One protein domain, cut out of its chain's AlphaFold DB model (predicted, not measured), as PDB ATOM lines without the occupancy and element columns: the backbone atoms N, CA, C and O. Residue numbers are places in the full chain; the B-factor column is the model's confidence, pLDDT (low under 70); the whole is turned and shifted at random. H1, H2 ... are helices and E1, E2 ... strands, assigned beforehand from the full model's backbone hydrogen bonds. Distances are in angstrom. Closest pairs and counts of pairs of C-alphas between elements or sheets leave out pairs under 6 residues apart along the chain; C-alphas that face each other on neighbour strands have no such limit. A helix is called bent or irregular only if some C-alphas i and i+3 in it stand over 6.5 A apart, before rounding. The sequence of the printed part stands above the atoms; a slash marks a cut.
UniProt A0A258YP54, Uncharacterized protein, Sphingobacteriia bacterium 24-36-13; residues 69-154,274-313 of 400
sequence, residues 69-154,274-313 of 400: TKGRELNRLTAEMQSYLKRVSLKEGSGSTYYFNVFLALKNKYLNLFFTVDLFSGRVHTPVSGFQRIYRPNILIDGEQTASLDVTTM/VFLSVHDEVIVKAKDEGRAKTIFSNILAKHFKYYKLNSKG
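AT A GLANCE: This is residues 69 to 154 and 274 to 313 of the 400 residues of an uncharacterized protein of Sphingobacteriia bacterium 24-36-13 (UniProt A0A258YP54). A strongly twisted, branched antiparallel sheet has its longest strand, E3, paired with E2, E5 and E6, and the longest helix, H3, packs over E3 and E5. Away from H3, H1 packs on E4, and H2 lies farther out beside E1, while residues 301 to 306, of which 301 to 303 belong to H3, stick out. The printed part has 126 residues with three named helices and six named strands, in the order H1 E1 H2 E2 E3 E4 E5 H3 E6, and its class is mixed, helices and strands. It is compact, with a radius of gyration of the C-alphas of 14.6 A and spans of 43 by 35 by 22 A.

IN THESE COORDINATES: E3, residues 144 to 151, is 23.0 A long, from C-alpha 144 at (-23.853, -30.637, -6.387). The other strands are E1, residues 88 to 90, E2, residues 139 to 141, E4, residues 275 to 278, E5, residues 281 to 285 and 13.6 A long, and E6, residues 309 to 312, ending at C-alpha 312 at (-14.645, -23.120, -15.457). H1, residues 76 to 87, begins at C-alpha 76 at (-39.269, -33.153, -26.304) and is 18.0 A long. H2 is residues 98 to 106, 12.4 A long. H3, residues 286 to 303, is 25.8 A long; it is irregular, with C-alphas 287 and 290 7.5 A apart, and has a kink of 29 degrees near residue 293.

HOW THE PARTS SIT: The pairing of E3 is staggered: residues 144 to 145 pair with E2, 146 to 150 with E5 and 148 to 151 with E6. N 141 and O 144 of the hairpin E2 and E3 are 3.1 A apart, N 147 and O 284 of E3 and E5 2.8 A, and N 150 and O 310 of E3 and E6 3.0 A. E1 is antiparallel to E2, with N 140 and O 89 2.9 A apart; the hairpin E4 and E5 has N 276 and O 283 at 2.8 A. H3 is on the sheet at a height of 8.3 A, over E3 and E5, along the strands at 16 degrees to E3 on the local plane; the closest C-alphas of H3 and E3, those of Ala 286 and Thr 146, are 4.7 A apart. H1 is on the sheet and touches E4, closest at the C-alphas of Tyr 84 and Phe 275, 6.9 A. H2 only grazes the sheet with residues 100 to 104, and its closest C-alpha to E1 is that of Leu 104, 7.0 A from that of Ser 89. H1 and H2 are near each other, and both are apart from H3. In H2 every O i to N i+4 pair is within hydrogen-bond range, against 5 of 8 in H1 and 10 of 14 in H3.

THE WHOLE: The two C-alphas farthest apart, those of Lys 109 and Lys 305, are 44.2 A apart. Residues 155 to 273 are not printed, and C-alphas 154 and 274 are 22.3 A apart across the cut. The link from H2 to E2, residues 107 to 138, is long; in it residues 116 to 117 pair antiparallel with 124 to 125. Mean pLDDT of the printed part is 95.4, and residue 313 is under 70.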
ATOM      1  N   THR A  69     -44.353 -15.709 -20.770       77.94
ATOM      2  CA  THR A  69     -43.903 -14.992 -21.967       77.94
ATOM      3  C   THR A  69     -44.273 -15.812 -23.203       77.94
ATOM      4  O   THR A  69     -44.041 -17.019 -23.246       77.94
ATOM      5  N   LYS A  70     -44.837 -15.160 -24.227       86.25
ATOM      6  CA  LYS A  70     -45.144 -15.821 -25.502       86.25
ATOM      7  C   LYS A  70     -43.851 -16.345 -26.139       86.25
ATOM      8  O   LYS A  70     -42.928 -15.569 -26.386       86.25
ATOM      9  N   GLY A  71     -43.808 -17.644 -26.417       91.88
ATOM     10  CA  GLY A  71     -42.680 -18.336 -27.036       91.88
ATOM     11  C   GLY A  71     -43.142 -19.421 -28.006       91.88
ATOM     12  O   GLY A  71     -44.339 -19.576 -28.244       91.88
ATOM     13  N   ARG A  72     -42.187 -20.158 -28.578       94.88
ATOM     14  CA  ARG A  72     -42.468 -21.368 -29.363       94.88
ATOM     15  C   ARG A  72     -43.010 -22.466 -28.451       94.88
ATOM     16  O   ARG A  72     -42.656 -22.525 -27.273       94.88
ATOM     17  N   GLU A  73     -43.814 -23.355 -29.021       95.69
ATOM     18  CA  GLU A  73     -44.224 -24.578 -28.337       95.69
ATOM     19  C   GLU A  73     -43.013 -25.450 -27.998       95.69
ATOM     20  O   GLU A  73     -42.014 -25.493 -28.730       95.69
ATOM     21  N   LEU A  74     -43.100 -26.136 -26.860       96.88
ATOM     22  CA  LEU A  74     -42.034 -27.009 -26.400       96.88
ATOM     23  C   LEU A  74     -42.084 -28.331 -27.168       96.88
ATOM     24  O   LEU A  74     -43.103 -29.011 -27.197       96.88
ATOM     25  N   ASN A  75     -40.951 -28.722 -27.743       97.50
ATOM     26  CA  ASN A  75     -40.719 -30.101 -28.175       97.50
ATOM     27  C   ASN A  75     -40.077 -30.912 -27.039       97.50
ATOM     28  O   ASN A  75     -39.702 -30.350 -26.008       97.50
ATOM     29  N   ARG A  76     -39.889 -32.221 -27.263       98.19
ATOM     30  CA  ARG A  76     -39.269 -33.153 -26.304       98.19
ATOM     31  C   ARG A  76     -37.964 -32.615 -25.703       98.19
ATOM     32  O   ARG A  76     -37.842 -32.572 -24.487       98.19
ATOM     33  N   LEU A  77     -37.035 -32.150 -26.543       98.31
ATOM     34  CA  LEU A  77     -35.744 -31.593 -26.115       98.31
ATOM     35  C   LEU A  77     -35.934 -30.413 -25.150       98.31
ATOM     36  O   LEU A  77     -35.369 -30.387 -24.064       98.31
ATOM     37  N   THR A  78     -36.759 -29.436 -25.526       98.19
ATOM     38  CA  THR A  78     -36.969 -28.233 -24.707       98.19
ATOM     39  C   THR A  78     -37.830 -28.479 -23.467       98.19
ATOM     40  O   THR A  78     -37.659 -27.778 -22.475       98.19
ATOM     41  N   ALA A  79     -38.726 -29.467 -23.498       98.31
ATOM     42  CA  ALA A  79     -39.487 -29.897 -22.328       98.31
ATOM     43  C   ALA A  79     -38.569 -30.564 -21.290       98.31
ATOM     44  O   ALA A  79     -38.674 -30.275 -20.099       98.31
ATOM     45  N   GLU A  80     -37.613 -31.375 -21.747       98.50
ATOM     46  CA  GLU A  80     -36.599 -31.977 -20.880       98.50
ATOM     47  C   GLU A  80     -35.686 -30.906 -20.264       98.50
ATOM     48  O   GLU A  80     -35.517 -30.848 -19.049       98.50
ATOM     49  N   MET A  81     -35.196 -29.961 -21.075       98.50
ATOM     50  CA  MET A  81     -34.424 -28.813 -20.576       98.50
ATOM     51  C   MET A  81     -35.202 -27.983 -19.546       98.50
ATOM     52  O   MET A  81     -34.625 -27.502 -18.571       98.50
ATOM     53  N   GLN A  82     -36.511 -27.796 -19.752       98.25
ATOM     54  CA  GLN A  82     -37.361 -27.128 -18.774       98.25
ATOM     55  C   GLN A  82     -37.400 -27.924 -17.465       98.25
ATOM     56  O   GLN A  82     -37.278 -27.322 -16.402       98.25
ATOM     57  N   SER A  83     -37.522 -29.253 -17.519       98.31
ATOM     58  CA  SER A  83     -37.587 -30.114 -16.333       98.31
ATOM     59  C   SER A  83     -36.345 -29.972 -15.436       98.31
ATOM     60  O   SER A  83     -36.477 -29.895 -14.210       98.31
ATOM     61  N   TYR A  84     -35.155 -29.815 -16.030       98.62
ATOM     62  CA  TYR A  84     -33.892 -29.651 -15.302       98.62
ATOM     63  C   TYR A  84     -33.842 -28.397 -14.429       98.62
ATOM     64  O   TYR A  84     -33.171 -28.402 -13.397       98.62
ATOM     65  N   LEU A  85     -34.615 -27.353 -14.741       98.25
ATOM     66  CA  LEU A  85     -34.695 -26.166 -13.885       98.25
ATOM     67  C   LEU A  85     -35.219 -26.476 -12.473       98.25
ATOM     68  O   LEU A  85     -34.857 -25.779 -11.525       98.25
ATOM     69  N   LYS A  86     -36.012 -27.541 -12.283       98.25
ATOM     70  CA  LYS A  86     -36.467 -27.963 -10.943       98.25
ATOM     71  C   LYS A  86     -35.304 -28.363 -10.031       98.25
ATOM     72  O   LYS A  86     -35.414 -28.246  -8.812       98.25
ATOM     73  N   ARG A  87     -34.175 -28.762 -10.614       98.50
ATOM     74  CA  ARG A  87     -32.984 -29.283  -9.926       98.50
ATOM     75  C   ARG A  87     -32.003 -28.195  -9.499       98.50
ATOM     76  O   ARG A  87     -31.044 -28.479  -8.791       98.50
ATOM     77  N   VAL A  88     -32.248 -26.954  -9.920       98.31
ATOM     78  CA  VAL A  88     -31.357 -25.816  -9.677       98.31
ATOM     79  C   VAL A  88     -31.471 -25.327  -8.242       98.31
ATOM     80  O   VAL A  88     -32.566 -25.002  -7.790       98.31
ATOM     81  N   SER A  89     -30.359 -25.188  -7.541       98.19
ATOM     82  CA  SER A  89     -30.282 -24.447  -6.278       98.19
ATOM     83  C   SER A  89     -29.082 -23.500  -6.292       98.19
ATOM     84  O   SER A  89     -28.354 -23.417  -7.283       98.19
ATOM     85  N   LEU A  90     -28.912 -22.732  -5.218       97.25
ATOM     86  CA  LEU A  90     -27.730 -21.904  -4.996       97.25
ATOM     87  C   LEU A  90     -27.005 -22.380  -3.745       97.25
ATOM     88  O   LEU A  90     -27.635 -22.878  -2.810       97.25
ATOM     89  N   LYS A  91     -25.688 -22.182  -3.724       96.62
ATOM     90  CA  LYS A  91     -24.883 -22.333  -2.513       96.62
ATOM     91  C   LYS A  91     -25.424 -21.422  -1.406       96.62
ATOM     92  O   LYS A  91     -25.736 -20.254  -1.655       96.62
ATOM     93  N   GLU A  92     -25.518 -21.950  -0.191       94.81
ATOM     94  CA  GLU A  92     -25.987 -21.197   0.972       94.81
ATOM     95  C   GLU A  92     -25.141 -19.933   1.197       94.81
ATOM     96  O   GLU A  92     -23.921 -19.947   1.020       94.81
ATOM     97  N   GLY A  93     -25.805 -18.818   1.515       93.25
ATOM     98  CA  GLY A  93     -25.163 -17.516   1.720       93.25
ATOM     99  C   GLY A  93     -24.600 -16.842   0.460       93.25
ATOM    100  O   GLY A  93     -24.007 -15.771   0.568       93.25
ATOM    101  N   SER A  94     -24.759 -17.428  -0.734       94.00
ATOM    102  CA  SER A  94     -24.283 -16.804  -1.974       94.00
ATOM    103  C   SER A  94     -25.176 -15.652  -2.450       94.00
ATOM    104  O   SER A  94     -26.380 -15.610  -2.191       94.00
ATOM    105  N   GLY A  95     -24.570 -14.710  -3.178       90.50
ATOM    106  CA  GLY A  95     -25.295 -13.617  -3.821       90.50
ATOM    107  C   GLY A  95     -26.273 -14.121  -4.886       90.50
ATOM    108  O   GLY A  95     -25.998 -15.081  -5.606       90.50
ATOM    109  N   SER A  96     -27.412 -13.441  -5.001       91.69
ATOM    110  CA  SER A  96     -28.486 -13.763  -5.942       91.69
ATOM    111  C   SER A  96     -29.173 -12.482  -6.421       91.69
ATOM    112  O   SER A  96     -28.878 -11.387  -5.946       91.69
ATOM    113  N   THR A  97     -30.106 -12.613  -7.361       86.69
ATOM    114  CA  THR A  97     -31.000 -11.523  -7.764       86.69
ATOM    115  C   THR A  97     -32.408 -11.787  -7.253       86.69
ATOM    116  O   THR A  97     -32.782 -12.932  -6.974       86.69
ATOM    117  N   TYR A  98     -33.230 -10.738  -7.152       83.38
ATOM    118  CA  TYR A  98     -34.616 -10.912  -6.723       83.38
ATOM    119  C   TYR A  98     -35.360 -11.853  -7.675       83.38
ATOM    120  O   TYR A  98     -36.021 -12.785  -7.230       83.38
ATOM    121  N   TYR A  99     -35.190 -11.668  -8.988       85.38
ATOM    122  CA  TYR A  99     -35.805 -12.538  -9.992       85.38
ATOM    123  C   TYR A  99     -35.416 -14.017  -9.818       85.38
ATOM    124  O   TYR A  99     -36.277 -14.894  -9.903       85.38
ATOM    125  N   PHE A 100     -34.145 -14.301  -9.520       91.56
ATOM    126  CA  PHE A 100     -33.679 -15.672  -9.319       91.56
ATOM    127  C   PHE A 100     -34.213 -16.285  -8.015       91.56
ATOM    128  O   PHE A 100     -34.627 -17.442  -8.010       91.56
ATOM    129  N   ASN A 101     -34.300 -15.509  -6.930       91.44
ATOM    130  CA  ASN A 101     -34.900 -15.965  -5.667       91.44
ATOM    131  C   ASN A 101     -36.376 -16.352  -5.842       91.44
ATOM    132  O   ASN A 101     -36.821 -17.385  -5.345       91.44
ATOM    133  N   VAL A 102     -37.123 -15.554  -6.605       89.88
ATOM    134  CA  VAL A 102     -38.522 -15.842  -6.945       89.88
ATOM    135  C   VAL A 102     -38.638 -17.122  -7.767       89.88
ATOM    136  O   VAL A 102     -39.506 -17.953  -7.501       89.88
ATOM    137  N   PHE A 103     -37.745 -17.314  -8.737       93.88
ATOM    138  CA  PHE A 103     -37.651 -18.570  -9.475       93.88
ATOM    139  C   PHE A 103     -37.444 -19.765  -8.539       93.88
ATOM    140  O   PHE A 103     -38.203 -20.729  -8.623       93.88
ATOM    141  N   LEU A 104     -36.476 -19.702  -7.622       95.75
ATOM    142  CA  LEU A 104     -36.202 -20.800  -6.692       95.75
ATOM    143  C   LEU A 104     -37.417 -21.149  -5.824       95.75
ATOM    144  O   LEU A 104     -37.677 -22.332  -5.604       95.75
ATOM    145  N   ALA A 105     -38.184 -20.144  -5.394       93.56
ATOM    146  CA  ALA A 105     -39.402 -20.337  -4.610       93.56
ATOM    147  C   ALA A 105     -40.554 -20.964  -5.420       93.56
ATOM    148  O   ALA A 105     -41.360 -21.716  -4.874       93.56
ATOM    149  N   LEU A 106     -40.647 -20.674  -6.724       93.94
ATOM    150  CA  LEU A 106     -41.821 -21.007  -7.541       93.94
ATOM    151  C   LEU A 106     -41.607 -22.132  -8.566       93.94
ATOM    152  O   LEU A 106     -42.588 -22.669  -9.088       93.94
ATOM    153  N   LYS A 107     -40.362 -22.531  -8.851       95.00
ATOM    154  CA  LYS A 107     -39.995 -23.495  -9.912       95.00
ATOM    155  C   LYS A 107     -40.716 -24.847  -9.843       95.00
ATOM    156  O   LYS A 107     -40.870 -25.506 -10.866       95.00
ATOM    157  N   ASN A 108     -41.179 -25.269  -8.666       95.12
ATOM    158  CA  ASN A 108     -41.856 -26.560  -8.509       95.12
ATOM    159  C   ASN A 108     -43.290 -26.547  -9.053       95.12
ATOM    160  O   ASN A 108     -43.749 -27.569  -9.560       95.12
ATOM    161  N   LYS A 109     -43.976 -25.398  -8.986       94.00
ATOM    162  CA  LYS A 109     -45.387 -25.253  -9.383       94.00
ATOM    163  C   LYS A 109     -45.574 -24.416 -10.652       94.00
ATOM    164  O   LYS A 109     -46.466 -24.708 -11.437       94.00
ATOM    165  N   TYR A 110     -44.717 -23.422 -10.886       92.81
ATOM    166  CA  TYR A 110     -44.918 -22.394 -11.916       92.81
ATOM    167  C   TYR A 110     -43.757 -22.293 -12.912       92.81
ATOM    168  O   TYR A 110     -43.345 -21.210 -13.323       92.81
ATOM    169  N   LEU A 111     -43.184 -23.433 -13.293       93.25
ATOM    170  CA  LEU A 111     -41.969 -23.480 -14.110       93.25
ATOM    171  C   LEU A 111     -42.122 -22.865 -15.507       93.25
ATOM    172  O   LEU A 111     -41.171 -22.322 -16.066       93.25
ATOM    173  N   ASN A 112     -43.332 -22.918 -16.059       92.56
ATOM    174  CA  ASN A 112     -43.701 -22.305 -17.333       92.56
ATOM    175  C   ASN A 112     -43.545 -20.776 -17.344       92.56
ATOM    176  O   ASN A 112     -43.395 -20.193 -18.414       92.56
ATOM    177  N   LEU A 113     -43.528 -20.120 -16.181       90.19
ATOM    178  CA  LEU A 113     -43.255 -18.685 -16.082       90.19
ATOM    179  C   LEU A 113     -41.776 -18.334 -16.300       90.19
ATOM    180  O   LEU A 113     -41.449 -17.191 -16.621       90.19
ATOM    181  N   PHE A 114     -40.883 -19.310 -16.127       93.62
ATOM    182  CA  PHE A 114     -39.429 -19.131 -16.085       93.62
ATOM    183  C   PHE A 114     -38.703 -19.814 -17.245       93.62
ATOM    184  O   PHE A 114     -37.480 -19.924 -17.233       93.62
ATOM    185  N   PHE A 115     -39.433 -20.304 -18.239       96.00
ATOM    186  CA  PHE A 115     -38.840 -20.963 -19.390       96.00
ATOM    187  C   PHE A 115     -39.523 -20.475 -20.654       96.00
ATOM    188  O   PHE A 115     -40.741 -20.556 -20.794       96.00
ATOM    189  N   THR A 116     -38.743 -19.952 -21.591       95.94
ATOM    190  CA  THR A 116     -39.272 -19.483 -22.870       95.94
ATOM    191  C   THR A 116     -38.309 -19.842 -23.982       95.94
ATOM    192  O   THR A 116     -37.124 -19.534 -23.911       95.94
ATOM    193  N   VAL A 117     -38.832 -20.452 -25.041       97.44
ATOM    194  CA  VAL A 117     -38.127 -20.580 -26.318       97.44
ATOM    195  C   VAL A 117     -38.548 -19.392 -27.169       97.44
ATOM    196  O   VAL A 117     -39.729 -19.265 -27.496       97.44
ATOM    197  N   ASP A 118     -37.632 -18.480 -27.491       95.00
ATOM    198  CA  ASP A 118     -38.029 -17.263 -28.199       95.00
ATOM    199  C   ASP A 118     -38.520 -17.540 -29.632       95.00
ATOM    200  O   ASP A 118     -38.150 -18.516 -30.287       95.00
ATOM    201  N   LEU A 119     -39.390 -16.661 -30.133       95.31
ATOM    202  CA  LEU A 119     -39.886 -16.743 -31.508       95.31
ATOM    203  C   LEU A 119     -38.822 -16.322 -32.532       95.31
ATOM    204  O   LEU A 119     -38.859 -16.797 -33.664       95.31
ATOM    205  N   PHE A 120     -37.864 -15.482 -32.130       95.38
ATOM    206  CA  PHE A 120     -36.863 -14.886 -33.011       95.38
ATOM    207  C   PHE A 120     -35.900 -15.938 -33.570       95.38
ATOM    208  O   PHE A 120     -35.961 -16.256 -34.750       95.38
ATOM    209  N   SER A 121     -35.064 -16.523 -32.723       96.12
ATOM    210  CA  SER A 121     -34.015 -17.484 -33.085       96.12
ATOM    211  C   SER A 121     -34.286 -18.899 -32.567       96.12
ATOM    212  O   SER A 121     -33.709 -19.864 -33.061       96.12
ATOM    213  N   GLY A 122     -35.187 -19.043 -31.591       96.62
ATOM    214  CA  GLY A 122     -35.382 -20.285 -30.851       96.62
ATOM    215  C   GLY A 122     -34.414 -20.453 -29.681       96.62
ATOM    216  O   GLY A 122     -34.276 -21.568 -29.178       96.62
ATOM    217  N   ARG A 123     -33.735 -19.382 -29.240       97.19
ATOM    218  CA  ARG A 123     -32.915 -19.424 -28.023       97.19
ATOM    219  C   ARG A 123     -33.795 -19.701 -26.809       97.19
ATOM    220  O   ARG A 123     -34.917 -19.204 -26.696       97.19
ATOM    221  N   VAL A 124     -33.247 -20.493 -25.898       97.25
ATOM    222  CA  VAL A 124     -33.859 -20.796 -24.607       97.25
ATOM    223  C   VAL A 124     -33.492 -19.689 -23.622       97.25
ATOM    224  O   VAL A 124     -32.317 -19.363 -23.456       97.25
ATOM    225  N   HIS A 125     -34.507 -19.120 -22.977       96.69
ATOM    226  CA  HIS A 125     -34.377 -18.104 -21.938       96.69
ATOM    227  C   HIS A 125     -34.904 -18.655 -20.620       96.69
ATOM    228  O   HIS A 125     -36.035 -19.138 -20.546       96.69
ATOM    229  N   THR A 126     -34.072 -18.561 -19.588       96.50
ATOM    230  CA  THR A 126     -34.362 -18.995 -18.221       96.50
ATOM    231  C   THR A 126     -33.789 -17.989 -17.216       96.50
ATOM    232  O   THR A 126     -32.961 -17.145 -17.579       96.50
ATOM    233  N   PRO A 127     -34.146 -18.085 -15.925       95.38
ATOM    234  CA  PRO A 127     -33.450 -17.369 -14.862       95.38
ATOM    235  C   PRO A 127     -31.940 -17.581 -14.872       95.38
ATOM    236  O   PRO A 127     -31.212 -16.651 -14.553       95.38
ATOM    237  N   VAL A 128     -31.466 -18.751 -15.309       96.62
ATOM    238  CA  VAL A 128     -30.036 -19.070 -15.407       96.62
ATOM    239  C   VAL A 128     -29.365 -18.287 -16.537       96.62
ATOM    240  O   VAL A 128     -28.294 -17.719 -16.330       96.62
ATOM    241  N   SER A 129     -30.004 -18.165 -17.708       94.25
ATOM    242  CA  SER A 129     -29.438 -17.394 -18.826       94.25
ATOM    243  C   SER A 129     -29.375 -15.891 -18.536       94.25
ATOM    244  O   SER A 129     -28.449 -15.214 -18.981       94.25
ATOM    245  N   GLY A 130     -30.331 -15.374 -17.757       88.88
ATOM    246  CA  GLY A 130     -30.331 -13.995 -17.256       88.88
ATOM    247  C   GLY A 130     -29.472 -13.773 -16.006       88.88
ATOM    248  O   GLY A 130     -29.256 -12.627 -15.619       88.88
ATOM    249  N   PHE A 131     -28.973 -14.837 -15.371       91.69
ATOM    250  CA  PHE A 131     -28.214 -14.719 -14.133       91.69
ATOM    251  C   PHE A 131     -26.848 -14.098 -14.405       91.69
ATOM    252  O   PHE A 131     -26.140 -14.491 -15.345       91.69
ATOM    253  N   GLN A 132     -26.468 -13.112 -13.592       89.56
ATOM    254  CA  GLN A 132     -25.216 -12.395 -13.800       89.56
ATOM    255  C   GLN A 132     -24.029 -13.349 -13.679       89.56
ATOM    256  O   GLN A 132     -23.988 -14.212 -12.801       89.56
ATOM    257  N   ARG A 133     -23.032 -13.167 -14.552       90.44
ATOM    258  CA  ARG A 133     -21.877 -14.071 -14.655       90.44
ATOM    259  C   ARG A 133     -21.144 -14.267 -13.324       90.44
ATOM    260  O   ARG A 133     -20.633 -15.352 -13.091       90.44
ATOM    261  N   ILE A 134     -21.115 -13.243 -12.470       90.31
ATOM    262  CA  ILE A 134     -20.469 -13.289 -11.149       90.31
ATOM    263  C   ILE A 134     -21.164 -14.242 -10.166       90.31
ATOM    264  O   ILE A 134     -20.505 -14.776  -9.283       90.31
ATOM    265  N   TYR A 135     -22.468 -14.487 -10.330       92.38
ATOM    266  CA  TYR A 135     -23.243 -15.346  -9.434       92.38
ATOM    267  C   TYR A 135     -23.362 -16.787  -9.942       92.38
ATOM    268  O   TYR A 135     -23.562 -17.693  -9.139       92.38
ATOM    269  N   ARG A 136     -23.195 -17.023 -11.254       94.00
ATOM    270  CA  ARG A 136     -23.289 -18.364 -11.869       94.00
ATOM    271  C   ARG A 136     -22.414 -19.440 -11.213       94.00
ATOM    272  O   ARG A 136     -22.917 -20.552 -11.097       94.00
ATOM    273  N   PRO A 137     -21.182 -19.161 -10.740       94.06
ATOM    274  CA  PRO A 137     -20.380 -20.178 -10.060       94.06
ATOM    275  C   PRO A 137     -20.999 -20.721  -8.762       94.06
ATOM    276  O   PRO A 137     -20.531 -21.726  -8.249       94.06
ATOM    277  N   ASN A 138     -22.037 -20.071  -8.222       95.81
ATOM    278  CA  ASN A 138     -22.757 -20.541  -7.038       95.81
ATOM    279  C   ASN A 138     -23.968 -21.427  -7.374       95.81
ATOM    280  O   ASN A 138     -24.670 -21.856  -6.456       95.81
ATOM    281  N   ILE A 139     -24.246 -21.672  -8.659       97.38
ATOM    282  CA  ILE A 139     -25.326 -22.559  -9.094       97.38
ATOM    283  C   ILE A 139     -24.970 -24.005  -8.761       97.38
ATOM    284  O   ILE A 139     -23.873 -24.481  -9.055       97.38
ATOM    285  N   LEU A 140     -25.950 -24.708  -8.205       98.38
ATOM    286  CA  LEU A 140     -25.900 -26.133  -7.925       98.38
ATOM    287  C   LEU A 140     -26.952 -26.870  -8.762       98.38
ATOM    288  O   LEU A 140     -28.030 -26.330  -9.036       98.38
ATOM    289  N   ILE A 141     -26.663 -28.121  -9.121       98.56
ATOM    290  CA  ILE A 141     -27.631 -29.048  -9.727       98.56
ATOM    291  C   ILE A 141     -27.764 -30.244  -8.786       98.56
ATOM    292  O   ILE A 141     -26.794 -30.961  -8.555       98.56
ATOM    293  N   ASP A 142     -28.958 -30.449  -8.230       98.31
ATOM    294  CA  ASP A 142     -29.227 -31.410  -7.143       98.31
ATOM    295  C   ASP A 142     -28.326 -31.211  -5.914       98.31
ATOM    296  O   ASP A 142     -27.898 -32.166  -5.274       98.31
ATOM    297  N   GLY A 143     -27.991 -29.956  -5.605       98.06
ATOM    298  CA  GLY A 143     -27.078 -29.623  -4.508       98.06
ATOM    299  C   GLY A 143     -25.592 -29.868  -4.810       98.06
ATOM    300  O   GLY A 143     -24.752 -29.519  -3.986       98.06
ATOM    301  N   GLU A 144     -25.242 -30.406  -5.981       97.94
ATOM    302  CA  GLU A 144     -23.853 -30.637  -6.387       97.94
ATOM    303  C   GLU A 144     -23.253 -29.408  -7.088       97.94
ATOM    304  O   GLU A 144     -23.949 -28.688  -7.810       97.94
ATOM    305  N   GLN A 145     -21.944 -29.196  -6.899       97.44
ATOM    306  CA  GLN A 145     -21.183 -28.155  -7.596       97.44
ATOM    307  C   GLN A 145     -21.238 -28.345  -9.111       97.44
ATOM    308  O   GLN A 145     -21.314 -29.469  -9.623       97.44
ATOM    309  N   THR A 146     -21.177 -27.228  -9.828       97.81
ATOM    310  CA  THR A 146     -21.287 -27.210 -11.285       97.81
ATOM    311  C   THR A 146     -20.002 -26.749 -11.954       97.81
ATOM    312  O   THR A 146     -19.191 -26.039 -11.366       97.81
ATOM    313  N   ALA A 147     -19.835 -27.159 -13.208       97.31
ATOM    314  CA  ALA A 147     -18.811 -26.671 -14.115       97.31
ATOM    315  C   ALA A 147     -19.483 -26.076 -15.356       97.31
ATOM    316  O   ALA A 147     -20.497 -26.587 -15.839       97.31
ATOM    317  N   SER A 148     -18.916 -24.988 -15.869       97.50
ATOM    318  CA  SER A 148     -19.405 -24.297 -17.065       97.50
ATOM    319  C   SER A 148     -18.490 -24.560 -18.254       97.50
ATOM    320  O   SER A 148     -17.275 -24.381 -18.155       97.50
ATOM    321  N   LEU A 149     -19.086 -24.951 -19.380       98.12
ATOM    322  CA  LEU A 149     -18.436 -25.130 -20.671       98.12
ATOM    323  C   LEU A 149     -18.924 -24.035 -21.628       98.12
ATOM    324  O   LEU A 149     -20.099 -24.003 -21.986       98.12
ATOM    325  N   ASP A 150     -18.019 -23.144 -22.034       97.38
ATOM    326  CA  ASP A 150     -18.319 -21.902 -22.767       97.38
ATOM    327  C   ASP A 150     -17.491 -21.813 -24.054       97.38
ATOM    328  O   ASP A 150     -16.255 -21.921 -24.025       97.38
ATOM    329  N   VAL A 151     -18.152 -21.615 -25.196       96.81
ATOM    330  CA  VAL A 151     -17.471 -21.499 -26.490       96.81
ATOM    331  C   VAL A 151     -16.897 -20.099 -26.638       96.81
ATOM    332  O   VAL A 151     -17.603 -19.099 -26.748       96.81
ATOM    333  N   THR A 152     -15.571 -20.009 -26.713       94.94
ATOM    334  CA  THR A 152     -14.910 -18.723 -26.930       94.94
ATOM    335  C   THR A 152     -15.330 -18.171 -28.283       94.94
ATOM    336  O   THR A 152     -15.088 -18.795 -29.317       94.94
ATOM    337  N   THR A 153     -15.896 -16.963 -28.284       92.94
ATOM    338  CA  THR A 153     -16.201 -16.211 -29.510       92.94
ATOM    339  C   THR A 153     -17.121 -16.958 -30.486       92.94
ATOM    340  O   THR A 153     -16.898 -16.910 -31.693       92.94
ATOM    341  N   MET A 154     -18.189 -17.597 -29.990       96.88
ATOM    342  CA  MET A 154     -19.162 -18.319 -30.825       96.88
ATOM    343  C   MET A 154     -19.672 -17.489 -32.016       96.88
ATOM    344  O   MET A 154     -19.650 -17.944 -33.155       96.88
ATOM    345  N   VAL A 274     -27.337 -34.072 -17.044       98.69
ATOM    346  CA  VAL A 274     -28.207 -32.968 -16.649       98.69
ATOM    347  C   VAL A 274     -27.451 -31.669 -16.827       98.69
ATOM    348  O   VAL A 274     -26.332 -31.521 -16.329       98.69
ATOM    349  N   PHE A 275     -28.075 -30.710 -17.501       98.75
ATOM    350  CA  PHE A 275     -27.431 -29.444 -17.805       98.75
ATOM    351  C   PHE A 275     -28.397 -28.265 -17.738       98.75
ATOM    352  O   PHE A 275     -29.618 -28.406 -17.797       98.75
ATOM    353  N   LEU A 276     -27.822 -27.074 -17.660       98.56
ATOM    354  CA  LEU A 276     -28.500 -25.798 -17.843       98.56
ATOM    355  C   LEU A 276     -27.843 -25.104 -19.032       98.56
ATOM    356  O   LEU A 276     -26.622 -25.124 -19.158       98.56
ATOM    357  N   SER A 277     -28.629 -24.486 -19.908       97.81
ATOM    358  CA  SER A 277     -28.086 -23.745 -21.049       97.81
ATOM    359  C   SER A 277     -28.110 -22.242 -20.793       97.81
ATOM    360  O   SER A 277     -29.110 -21.689 -20.326       97.81
ATOM    361  N   VAL A 278     -27.015 -21.583 -21.161       97.12
ATOM    362  CA  VAL A 278     -26.900 -20.131 -21.270       97.12
ATOM    363  C   VAL A 278     -26.424 -19.798 -22.680       97.12
ATOM    364  O   VAL A 278     -25.262 -19.502 -22.909       97.12
ATOM    365  N   HIS A 279     -27.342 -19.870 -23.644       96.00
ATOM    366  CA  HIS A 279     -27.042 -19.668 -25.067       96.00
ATOM    367  C   HIS A 279     -25.970 -20.656 -25.577       96.00
ATOM    368  O   HIS A 279     -26.283 -21.831 -25.755       96.00
ATOM    369  N   ASP A 280     -24.740 -20.192 -25.795       96.88
ATOM    370  CA  ASP A 280     -23.559 -20.944 -26.233       96.88
ATOM    371  C   ASP A 280     -22.751 -21.580 -25.085       96.88
ATOM    372  O   ASP A 280     -21.754 -22.261 -25.327       96.88
ATOM    373  N   GLU A 281     -23.204 -21.407 -23.845       97.94
ATOM    374  CA  GLU A 281     -22.658 -22.024 -22.637       97.94
ATOM    375  C   GLU A 281     -23.577 -23.159 -22.139       97.94
ATOM    376  O   GLU A 281     -24.813 -23.055 -22.180       97.94
ATOM    377  N   VAL A 282     -22.982 -24.245 -21.631       98.31
ATOM    378  CA  VAL A 282     -23.685 -25.290 -20.866       98.31
ATOM    379  C   VAL A 282     -23.074 -25.431 -19.477       98.31
ATOM    380  O   VAL A 282     -21.858 -25.470 -19.320       98.31
ATOM    381  N   ILE A 283     -23.929 -25.514 -18.464       98.50
ATOM    382  CA  ILE A 283     -23.552 -25.725 -17.068       98.50
ATOM    383  C   ILE A 283     -23.974 -27.142 -16.698       98.50
ATOM    384  O   ILE A 283     -25.152 -27.476 -16.809       98.50
ATOM    385  N   VAL A 284     -23.025 -27.966 -16.271       98.62
ATOM    386  CA  VAL A 284     -23.232 -29.371 -15.886       98.62
ATOM    387  C   VAL A 284     -22.759 -29.594 -14.459       98.62
ATOM    388  O   VAL A 284     -22.077 -28.747 -13.887       98.62
ATOM    389  N   LYS A 285     -23.085 -30.741 -13.864       98.44
ATOM    390  CA  LYS A 285     -22.444 -31.151 -12.609       98.44
ATOM    391  C   LYS A 285     -20.943 -31.319 -12.825       98.44
ATOM    392  O   LYS A 285     -20.533 -31.850 -13.854       98.44
ATOM    393  N   ALA A 286     -20.134 -30.943 -11.836       97.38
ATOM    394  CA  ALA A 286     -18.676 -31.050 -11.926       97.38
ATOM    395  C   ALA A 286     -18.211 -32.482 -12.266       97.38
ATOM    396  O   ALA A 286     -17.324 -32.671 -13.093       97.38
ATOM    397  N   LYS A 287     -18.882 -33.510 -11.725       97.38
ATOM    398  CA  LYS A 287     -18.579 -34.921 -12.029       97.38
ATOM    399  C   LYS A 287     -18.807 -35.322 -13.492       97.38
ATOM    400  O   LYS A 287     -18.183 -36.265 -13.968       97.38
ATOM    401  N   ASP A 288     -19.690 -34.618 -14.200       98.31
ATOM    402  CA  ASP A 288     -20.029 -34.888 -15.599       98.31
ATOM    403  C   ASP A 288     -19.232 -34.009 -16.577       98.31
ATOM    404  O   ASP A 288     -19.345 -34.189 -17.791       98.31
ATOM    405  N   GLU A 289     -18.397 -33.086 -16.079       98.06
ATOM    406  CA  GLU A 289     -17.659 -32.108 -16.887       98.06
ATOM    407  C   GLU A 289     -16.864 -32.771 -18.017       98.06
ATOM    408  O   GLU A 289     -16.981 -32.367 -19.174       98.06
ATOM    409  N   GLY A 290     -16.091 -33.818 -17.708       97.81
ATOM    410  CA  GLY A 290     -15.263 -34.510 -18.698       97.81
ATOM    411  C   GLY A 290     -16.091 -35.118 -19.835       97.81
ATOM    412  O   GLY A 290     -15.784 -34.912 -21.011       97.81
ATOM    413  N   ARG A 291     -17.189 -35.809 -19.495       98.62
ATOM    414  CA  ARG A 291     -18.102 -36.431 -20.471       98.62
ATOM    415  C   ARG A 291     -18.803 -35.371 -21.321       98.62
ATOM    416  O   ARG A 291     -18.824 -35.479 -22.548       98.62
ATOM    417  N   ALA A 292     -19.318 -34.323 -20.679       98.69
ATOM    418  CA  ALA A 292     -19.981 -33.212 -21.348       98.69
ATOM    419  C   ALA A 292     -19.030 -32.475 -22.301       98.69
ATOM    420  O   ALA A 292     -19.394 -32.195 -23.443       98.69
ATOM    421  N   LYS A 293     -17.786 -32.225 -21.876       98.50
ATOM    422  CA  LYS A 293     -16.751 -31.581 -22.693       98.50
ATOM    423  C   LYS A 293     -16.423 -32.397 -23.938       98.50
ATOM    424  O   LYS A 293     -16.294 -31.805 -25.009       98.50
ATOM    425  N   THR A 294     -16.328 -33.723 -23.831       98.62
ATOM    426  CA  THR A 294     -16.113 -34.602 -24.991       98.62
ATOM    427  C   THR A 294     -17.277 -34.520 -25.980       98.62
ATOM    428  O   THR A 294     -17.042 -34.301 -27.167       98.62
ATOM    429  N   ILE A 295     -18.527 -34.615 -25.513       98.81
ATOM    430  CA  ILE A 295     -19.721 -34.488 -26.372       98.81
ATOM    431  C   ILE A 295     -19.734 -33.131 -27.081       98.81
ATOM    432  O   ILE A 295     -19.853 -33.064 -28.305       98.81
ATOM    433  N   PHE A 296     -19.552 -32.054 -26.317       98.50
ATOM    434  CA  PHE A 296     -19.582 -30.693 -26.839       98.50
ATOM    435  C   PHE A 296     -18.464 -30.473 -27.873       98.50
ATOM    436  O   PHE A 296     -18.725 -29.997 -28.978       98.50
ATOM    437  N   SER A 297     -17.238 -30.909 -27.576       98.50
ATOM    438  CA  SER A 297     -16.092 -30.797 -28.492       98.50
ATOM    439  C   SER A 297     -16.308 -31.600 -29.780       98.50
ATOM    440  O   SER A 297     -16.101 -31.081 -30.875       98.50
ATOM    441  N   ASN A 298     -16.804 -32.835 -29.680       98.69
ATOM    442  CA  ASN A 298     -17.079 -33.675 -30.849       98.69
ATOM    443  C   ASN A 298     -18.108 -33.042 -31.787       98.69
ATOM    444  O   ASN A 298     -18.011 -33.189 -33.003       98.69
ATOM    445  N   ILE A 299     -19.097 -32.337 -31.239       98.69
ATOM    446  CA  ILE A 299     -20.098 -31.634 -32.039       98.69
ATOM    447  C   ILE A 299     -19.488 -30.380 -32.663       98.69
ATOM    448  O   ILE A 299     -19.596 -30.200 -33.872       98.69
ATOM    449  N   LEU A 300     -18.770 -29.556 -31.893       98.44
ATOM    450  CA  LEU A 300     -18.102 -28.360 -32.424       98.44
ATOM    451  C   LEU A 300     -17.093 -28.690 -33.533       98.44
ATOM    452  O   LEU A 300     -17.031 -27.963 -34.523       98.44
ATOM    453  N   ALA A 301     -16.376 -29.813 -33.427       98.31
ATOM    454  CA  ALA A 301     -15.429 -30.284 -34.441       98.31
ATOM    455  C   ALA A 301     -16.082 -30.624 -35.794       98.31
ATOM    456  O   ALA A 301     -15.416 -30.568 -36.824       98.31
ATOM    457  N   LYS A 302     -17.388 -30.926 -35.825       98.38
ATOM    458  CA  LYS A 302     -18.140 -31.093 -37.084       98.38
ATOM    459  C   LYS A 302     -18.407 -29.758 -37.774       98.38
ATOM    460  O   LYS A 302     -18.614 -29.709 -38.985       98.38
ATOM    461  N   HIS A 303     -18.449 -28.671 -37.003       97.75
ATOM    462  CA  HIS A 303     -18.881 -27.360 -37.479       97.75
ATOM    463  C   HIS A 303     -17.723 -26.403 -37.748       97.75
ATOM    464  O   HIS A 303     -17.864 -25.565 -38.646       97.75
ATOM    465  N   PHE A 304     -16.610 -26.543 -37.022       97.69
ATOM    466  CA  PHE A 304     -15.477 -25.619 -37.032       97.69
ATOM    467  C   PHE A 304     -14.134 -26.354 -37.130       97.69
ATOM    468  O   PHE A 304     -13.898 -27.317 -36.405       97.69
ATOM    469  N   LYS A 305     -13.227 -25.839 -37.973       96.69
ATOM    470  CA  LYS A 305     -11.833 -26.321 -38.065       96.69
ATOM    471  C   LYS A 305     -11.037 -25.989 -36.800       96.69
ATOM    472  O   LYS A 305     -10.261 -26.808 -36.326       96.69
ATOM    473  N   TYR A 306     -11.262 -24.798 -36.250       96.69
ATOM    474  CA  TYR A 306     -10.668 -24.343 -35.001       96.69
ATOM    475  C   TYR A 306     -11.742 -23.743 -34.097       96.69
ATOM    476  O   TYR A 306     -12.594 -22.974 -34.544       96.69
ATOM    477  N   TYR A 307     -11.688 -24.082 -32.813       97.12
ATOM    478  CA  TYR A 307     -12.527 -23.502 -31.773       97.12
ATOM    479  C   TYR A 307     -11.834 -23.655 -30.416       97.12
ATOM    480  O   TYR A 307     -10.966 -24.509 -30.234       97.12
ATOM    481  N   LYS A 308     -12.240 -22.839 -29.440       96.81
ATOM    482  CA  LYS A 308     -11.772 -22.952 -28.055       96.81
ATOM    483  C   LYS A 308     -12.956 -23.089 -27.112       96.81
ATOM    484  O   LYS A 308     -13.710 -22.135 -26.925       96.81
ATOM    485  N   LEU A 309     -13.073 -24.254 -26.487       97.06
ATOM    486  CA  LEU A 309     -14.046 -24.523 -25.436       97.06
ATOM    487  C   LEU A 309     -13.386 -24.298 -24.071       97.06
ATOM    488  O   LEU A 309     -12.458 -25.019 -23.696       97.06
ATOM    489  N   ASN A 310     -13.833 -23.279 -23.343       96.12
ATOM    490  CA  ASN A 310     -13.361 -23.021 -21.987       96.12
ATOM    491  C   ASN A 310     -14.121 -23.907 -21.006       96.12
ATOM    492  O   ASN A 310     -15.326 -24.076 -21.162       96.12
ATOM    493  N   SER A 311     -13.429 -24.389 -19.975       94.06
ATOM    494  CA  SER A 311     -14.072 -24.941 -18.786       94.06
ATOM    495  C   SER A 311     -13.769 -24.068 -17.575       94.06
ATOM    496  O   SER A 311     -12.646 -23.578 -17.430       94.06
ATOM    497  N   LYS A 312     -14.772 -23.838 -16.728       87.38
ATOM    498  CA  LYS A 312     -14.645 -23.120 -15.457       87.38
ATOM    499  C   LYS A 312     -15.240 -23.990 -14.356       87.38
ATOM    500  O   LYS A 312     -16.461 -24.077 -14.253       87.38
ATOM    501  N   GLY A 313     -14.362 -24.640 -13.591       65.56
ATOM    502  CA  GLY A 313     -14.727 -25.650 -12.591       65.56
ATOM    503  C   GLY A 313     -14.831 -25.153 -11.147       65.56
ATOM    504  O   GLY A 313     -15.294 -25.905 -10.302       65.56
TER     505      GLY A 313